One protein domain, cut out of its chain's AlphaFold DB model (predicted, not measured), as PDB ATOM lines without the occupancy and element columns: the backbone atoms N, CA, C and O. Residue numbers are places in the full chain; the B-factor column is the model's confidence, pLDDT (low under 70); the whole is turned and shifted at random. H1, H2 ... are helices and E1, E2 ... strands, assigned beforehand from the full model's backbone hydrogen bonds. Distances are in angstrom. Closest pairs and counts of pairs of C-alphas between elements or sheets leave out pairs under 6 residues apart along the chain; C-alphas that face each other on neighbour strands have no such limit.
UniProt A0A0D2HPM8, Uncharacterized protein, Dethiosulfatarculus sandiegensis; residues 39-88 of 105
ATOM      1  N   GLY A  39     183.900 316.073 237.776       81.62
ATOM      2  CA  GLY A  39     183.571 315.171 238.880       81.62
ATOM      3  C   GLY A  39     182.067 315.113 239.166       81.62
ATOM      4  O   GLY A  39     181.294 315.959 238.699       81.62
ATOM      5  N   GLU A  40     181.665 314.126 239.962       84.00
ATOM      6  CA  GLU A  40     180.286 313.968 240.421       84.00
ATOM      7  C   GLU A  40     179.946 314.907 241.581       84.00
ATOM      8  O   GLU A  40     180.809 315.324 242.355       84.00
ATOM      9  N   SER A  41     178.661 315.246 241.710       86.12
ATOM     10  CA  SER A  41     178.187 316.025 242.859       86.12
ATOM     11  C   SER A  41     178.323 315.204 244.150       86.12
ATOM     12  O   SER A  41     177.982 314.019 244.125       86.12
ATOM     13  N   PRO A  42     178.707 315.809 245.293       88.88
ATOM     14  CA  PRO A  42     178.738 315.121 246.587       88.88
ATOM     15  C   PRO A  42     177.415 314.430 246.939       88.88
ATOM     16  O   PRO A  42     177.414 313.326 247.479       88.88
ATOM     17  N   LEU A  43     176.284 315.042 246.569       89.50
ATOM     18  CA  LEU A  43     174.961 314.446 246.751       89.50
ATOM     19  C   LEU A  43     174.790 313.177 245.909       89.50
ATOM     20  O   LEU A  43     174.307 312.172 246.416       89.50
ATOM     21  N   ASN A  44     175.218 313.205 244.644       88.56
ATOM     22  CA  ASN A  44     175.104 312.054 243.749       88.56
ATOM     23  C   ASN A  44     175.994 310.901 244.225       88.56
ATOM     24  O   ASN A  44     175.552 309.761 244.274       88.56
ATOM     25  N   LEU A  45     177.212 311.212 244.681       89.19
ATOM     26  CA  LEU A  45     178.106 310.233 245.302       89.19
ATOM     27  C   LEU A  45     177.478 309.597 246.549       89.19
ATOM     28  O   LEU A  45     177.608 308.393 246.752       89.19
ATOM     29  N   LYS A  46     176.777 310.382 247.377       91.62
ATOM     30  CA  LYS A  46     176.049 309.857 248.540       91.62
ATOM     31  C   LYS A  46     174.888 308.951 248.122       91.62
ATOM     32  O   LYS A  46     174.729 307.887 248.705       91.62
ATOM     33  N   LEU A  47     174.113 309.345 247.110       90.94
ATOM     34  CA  LEU A  47     173.018 308.531 246.573       90.94
ATOM     35  C   LEU A  47     173.530 307.206 246.002       90.94
ATOM     36  O   LEU A  47     172.978 306.162 246.331       90.94
ATOM     37  N   MET A  48     174.617 307.234 245.225       90.25
ATOM     38  CA  MET A  48     175.281 306.029 244.711       90.25
ATOM     39  C   MET A  48     175.686 305.089 245.851       90.25
ATOM     40  O   MET A  48     175.319 303.921 245.829       90.25
ATOM     41  N   ARG A  49     176.332 305.611 246.903       92.56
ATOM     42  CA  ARG A  49     176.711 304.806 248.078       92.56
ATOM     43  C   ARG A  49     175.511 304.173 248.780       92.56
ATOM     44  O   ARG A  49     175.558 302.997 249.113       92.56
ATOM     45  N   LEU A  50     174.436 304.932 248.994       92.62
ATOM     46  CA  LEU A  50     173.225 304.410 249.637       92.62
ATOM     47  C   LEU A  50     172.543 303.327 248.791       92.62
ATOM     48  O   LEU A  50     171.993 302.373 249.337       92.62
ATOM     49  N   ILE A  51     172.586 303.466 247.464       91.19
ATOM     50  CA  ILE A  51     172.098 302.446 246.536       91.19
ATOM     51  C   ILE A  51     172.937 301.175 246.663       91.19
ATOM     52  O   ILE A  51     172.358 300.103 246.818       91.19
ATOM     53  N   ASP A  52     174.265 301.293 246.656       92.44
ATOM     54  CA  ASP A  52     175.176 300.151 246.795       92.44
ATOM     55  C   ASP A  52     174.972 299.432 248.141       92.44
ATOM     56  O   ASP A  52     174.825 298.209 248.184       92.44
ATOM     57  N   GLU A  53     174.874 300.180 249.245       93.00
ATOM     58  CA  GLU A  53     174.603 299.623 250.575       93.00
ATOM     59  C   GLU A  53     173.277 298.861 250.630       93.00
ATOM     60  O   GLU A  53     173.203 297.763 251.187       93.00
ATOM     61  N   GLN A  54     172.217 299.442 250.067       89.88
ATOM     62  CA  GLN A  54     170.902 298.815 250.050       89.88
ATOM     63  C   GLN A  54     170.888 297.573 249.150       89.88
ATOM     64  O   GLN A  54     170.218 296.595 249.481       89.88
ATOM     65  N   TRP A  55     171.651 297.579 248.056       88.38
ATOM     66  CA  TRP A  55     171.833 296.412 247.194       88.38
ATOM     67  C   TRP A  55     172.491 295.245 247.930       88.38
ATOM     68  O   TRP A  55     172.040 294.109 247.795       88.38
ATOM     69  N   LEU A  56     173.516 295.523 248.738       92.56
ATOM     70  CA  LEU A  56     174.194 294.504 249.542       92.56
ATOM     71  C   LEU A  56     173.311 293.984 250.683       92.56
ATOM     72  O   LEU A  56     173.296 292.785 250.951       92.56
ATOM     73  N   LYS A  57     172.555 294.868 251.345       92.69
ATOM     74  CA  LYS A  57     171.657 294.496 252.452       92.69
ATOM     75  C   LYS A  57     170.423 293.727 251.978       92.69
ATOM     76  O   LYS A  57     169.961 292.822 252.666       92.69
ATOM     77  N   ALA A  58     169.861 294.107 250.834       89.56
ATOM     78  CA  ALA A  58     168.607 293.565 250.330       89.56
ATOM     79  C   ALA A  58     168.641 293.417 248.796       89.56
ATOM     80  O   ALA A  58     167.985 294.181 248.082       89.56
ATOM     81  N   PRO A  59     169.332 292.395 248.260       85.00
ATOM     82  CA  PRO A  59     169.455 292.189 246.811       85.00
ATOM     83  C   PRO A  59     168.109 291.921 246.111       85.00
ATOM     84  O   PRO A  59     167.976 292.109 244.905       85.00
ATOM     85  N   PHE A  60     167.066 291.548 246.860       86.88
ATOM     86  CA  PHE A  60     165.705 291.364 246.346       86.88
ATOM     87  C   PHE A  60     164.901 292.671 246.218       86.88
ATOM     88  O   PHE A  60     163.815 292.670 245.628       86.88
ATOM     89  N   PHE A  61     165.360 293.792 246.790       84.44
ATOM     90  CA  PHE A  61     164.568 295.027 246.861       84.44
ATOM     91  C   PHE A  61     164.285 295.603 245.466       84.44
ATOM     92  O   PHE A  61     163.165 296.052 245.202       84.44
ATOM     93  N   GLY A  62     165.243 295.482 244.546       85.88
ATOM     94  CA  GLY A  62     165.110 295.918 243.159       85.88
ATOM     95  C   GLY A  62     164.953 297.439 243.001       85.88
ATOM     96  O   GLY A  62     164.536 298.164 243.907       85.88
ATOM     97  N   SER A  63     165.238 297.942 241.801       85.56
ATOM     98  CA  SER A  63     165.307 299.387 241.524       85.56
ATOM     99  C   SER A  63     164.002 300.149 241.797       85.56
ATOM    100  O   SER A  63     164.030 301.275 242.288       85.56
ATOM    101  N   ARG A  64     162.835 299.535 241.544       87.44
ATOM    102  CA  ARG A  64     161.521 300.179 241.746       87.44
ATOM    103  C   ARG A  64     161.246 300.540 243.205       87.44
ATOM    104  O   ARG A  64     160.688 301.605 243.465       87.44
ATOM    105  N   ARG A  65     161.605 299.672 244.157       89.38
ATOM    106  CA  ARG A  65     161.413 299.970 245.586       89.38
ATOM    107  C   ARG A  65     162.431 300.988 246.079       89.38
ATOM    108  O   ARG A  65     162.052 301.896 246.806       89.38
ATOM    109  N   MET A  66     163.676 300.889 245.618       89.75
ATOM    110  CA  MET A  66     164.726 301.862 245.934       89.75
ATOM    111  C   MET A  66     164.321 303.275 245.489       89.75
ATOM    112  O   MET A  66     164.384 304.206 246.289       89.75
ATOM    113  N   ARG A  67     163.753 303.420 244.282       88.19
ATOM    114  CA  ARG A  67     163.184 304.691 243.808       88.19
ATOM    115  C   ARG A  67     162.068 305.219 244.719       88.19
ATOM    116  O   ARG A  67     162.066 306.402 245.035       88.19
ATOM    117  N   LYS A  68     161.145 304.363 245.184       89.06
ATOM    118  CA  LYS A  68     160.084 304.769 246.135       89.06
ATOM    119  C   LYS A  68     160.639 305.264 247.477       89.06
ATOM    120  O   LYS A  68     159.998 306.085 248.119       89.06
ATOM    121  N   MET A  69     161.820 304.797 247.881       86.31
ATOM    122  CA  MET A  69     162.541 305.275 249.068       86.31
ATOM    123  C   MET A  69     163.377 306.540 248.802       86.31
ATOM    124  O   MET A  69     164.105 306.984 249.684       86.31
ATOM    125  N   GLY A  70     163.335 307.096 247.585       85.44
ATOM    126  CA  GLY A  70     164.173 308.229 247.182       85.44
ATOM    127  C   GLY A  70     165.636 307.864 246.907       85.44
ATOM    128  O   GLY A  70     166.470 308.753 246.738       85.44
ATOM    129  N   LEU A  71     165.970 306.571 246.841       83.88
ATOM    130  CA  LEU A  71     167.300 306.071 246.496       83.88
ATOM    131  C   LEU A  71     167.422 305.922 244.979       83.88
ATOM    132  O   LEU A  71     167.434 304.816 244.435       83.88
ATOM    133  N   GLU A  72     167.480 307.055 244.287       82.56
ATOM    134  CA  GLU A  72     167.699 307.104 242.846       82.56
ATOM    135  C   GLU A  72     168.928 307.950 242.523       82.56
ATOM    136  O   GLU A  72     169.023 309.118 242.898       82.56
ATOM    137  N   ALA A  73     169.890 307.346 241.823       76.69
ATOM    138  CA  ALA A  73     171.041 308.067 241.313       76.69
ATOM    139  C   ALA A  73     170.587 309.004 240.191       76.69
ATOM    140  O   ALA A  73     169.807 308.626 239.316       76.69
ATOM    141  N   VAL A  74     171.117 310.222 240.186       79.31
ATOM    142  CA  VAL A  74     170.783 311.208 239.159       79.31
ATOM    143  C   VAL A  74     171.618 310.901 237.908       79.31
ATOM    144  O   VAL A  74     172.794 311.261 237.852       79.31
ATOM    145  N   TYR A  75     171.027 310.249 236.900       59.31
ATOM    146  CA  TYR A  75     171.671 309.901 235.617       59.31
ATOM    147  C   TYR A  75     170.853 310.399 234.406       59.31
ATOM    148  O   TYR A  75     169.631 310.294 234.450       59.31
ATOM    149  N   PRO A  76     171.453 310.805 233.263       58.38
ATOM    150  CA  PRO A  76     172.763 311.406 233.021       58.38
ATOM    151  C   PRO A  76     172.661 312.881 232.578       58.38
ATOM    152  O   PRO A  76     171.673 313.339 232.004       58.38
ATOM    153  N   ARG A  77     173.760 313.619 232.767       57.94
ATOM    154  CA  ARG A  77     173.970 314.924 232.127       57.94
ATOM    155  C   ARG A  77     174.831 314.740 230.876       57.94
ATOM    156  O   ARG A  77     175.906 314.149 230.990       57.94
ATOM    157  N   PRO A  78     174.450 315.291 229.714       62.28
ATOM    158  CA  PRO A  78     175.385 315.415 228.603       62.28
ATOM    159  C   PRO A  78     176.636 316.195 229.054       62.28
ATOM    160  O   PRO A  78     176.530 317.139 229.842       62.28
ATOM    161  N   LYS A  79     177.810 315.821 228.518       70.19
ATOM    162  CA  LYS A  79     179.139 316.434 228.759       70.19
ATOM    163  C   LYS A  79     179.785 316.069 230.113       70.19
ATOM    164  O   LYS A  79     179.760 316.839 231.076       70.19
ATOM    165  N   THR A  80     180.453 314.911 230.142       80.25
ATOM    166  CA  THR A  80     181.322 314.428 231.243       80.25
ATOM    167  C   THR A  80     182.648 315.185 231.354       80.25
ATOM    168  O   THR A  80     183.393 315.028 232.321       80.25
ATOM    169  N   THR A  81     182.951 316.037 230.380       85.00
ATOM    170  CA  THR A  81     184.162 316.848 230.326       85.00
ATOM    171  C   THR A  81     183.826 318.335 230.326       85.00
ATOM    172  O   THR A  81     182.777 318.772 229.845       85.00
ATOM    173  N   ARG A  82     184.724 319.132 230.901       86.50
ATOM    174  CA  ARG A  82     184.645 320.594 230.940       86.50
ATOM    175  C   ARG A  82     185.909 321.205 230.342       86.50
ATOM    176  O   ARG A  82     186.984 320.628 230.526       86.50
ATOM    177  N   PRO A  83     185.806 322.358 229.654       87.38
ATOM    178  CA  PRO A  83     186.979 323.115 229.237       87.38
ATOM    179  C   PRO A  83     187.895 323.360 230.433       87.38
ATOM    180  O   PRO A  83     187.435 323.674 231.533       87.38
ATOM    181  N   HIS A  84     189.186 323.140 230.241       84.25
ATOM    182  CA  HIS A  84     190.171 323.364 231.279       84.25
ATOM    183  C   HIS A  84     190.340 324.875 231.511       84.25
ATOM    184  O   HIS A  84     190.575 325.608 230.550       84.25
ATOM    185  N   PRO A  85     190.259 325.364 232.762       79.25
ATOM    186  CA  PRO A  85     190.175 326.799 233.050       79.25
ATOM    187  C   PRO A  85     191.401 327.594 232.585       79.25
ATOM    188  O   PRO A  85     191.282 328.761 232.235       79.25
ATOM    189  N   LYS A  86     192.581 326.965 232.549       77.06
ATOM    190  CA  LYS A  86     193.837 327.621 232.148       77.06
ATOM    191  C   LYS A  86     194.042 327.738 230.632       77.06
ATOM    192  O   LYS A  86     195.037 328.327 230.215       77.06
ATOM    193  N   HIS A  87     193.182 327.143 229.802       76.19
ATOM    194  CA  HIS A  87     193.446 327.033 228.367       76.19
ATOM    195  C   HIS A  87     192.401 327.788 227.543       76.19
ATOM    196  O   HIS A  87     191.204 327.545 227.707       76.19
ATOM    197  N   PRO A  88     192.833 328.708 226.660       68.88
ATOM    198  CA  PRO A  88     191.913 329.518 225.879       68.88
ATOM    199  C   PRO A  88     191.120 328.644 224.904       68.88
ATOM    200  O   PRO A  88     191.665 327.752 224.249       68.88
TER     201      PRO A  88
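This is residues 39 to 88 of the 105 residues of an uncharacterized protein of Dethiosulfatarculus sandiegensis (UniProt A0A0D2HPM8). One helix, H1, runs along one half of a long, thin model; beyond its last residues the chain turns and folds back through the short helix H2, which sits beside the later part of H1. From H2 an extended stretch, residues 69 to 80, heads back past the first residues of H1 to the short strand E1, and residues 83 to 88 stick out as a tail at the end away from H2. The printed part has 50 residues, with two named helices and one named strand in the order H1, H2, E1; its class is mostly helix, and E1 pairs with no named strand. The whole is only just extended, close to loose, with a radius of gyration of the C-alphas of 15.0 A, and a rod in outline, spanning 50 by 17 by 14 A.

The longest helix is H1, residues 42 to 57. H2, residues 62 to 68, is close to H1 but not clearly touching it, with 2 pairs of C-alphas within 8 A. The closest C-alphas of the two helices are those of Ile 51 and Met 66, 7.4 A apart. Their lines stand at a steep tilt of 51 degrees, and they run opposite ways, 12.5 A from centre to centre. E1, residues 81 to 83, is apart from H1 and apart from H2, with no C-alpha of either helix within 8 A of one of its own. In H1 and H2, every O i to N i+4 pair is within hydrogen-bond range.

H1 has 16 residues and runs 22.6 A from C-alpha 42 at (178.738, 315.121, 246.587) to C-alpha 57 at (171.657, 294.496, 252.452). H2 has 7 residues, Gly 62 to Lys 68, and measures 10.6 A from first to last C-alpha. E1 has 3 residues, Thr 81 to Pro 83, and measures 7.0 A, ending with C-alpha 83 at (186.979, 323.115, 229.237).

The C-alphas farthest apart in the domain are those of Phe 60 and Pro 88, 50.6 A. Residues 56 to 61, of which 56 and 57 belong to H1, stand free, and residues 83 to 88, of which 83 belongs to E1, stand free too. Without these two stretches, the body of 38 residues spans 34 by 16 by 13 A. The link from H1 to H2 is tight, with 4 residues, and the link from H2 to E1 is long, with 12 residues. The printed part has no cut. Its mean pLDDT is 83.9; residues 75 to 78 and residue 88 are under 70, where the model's confidence is low.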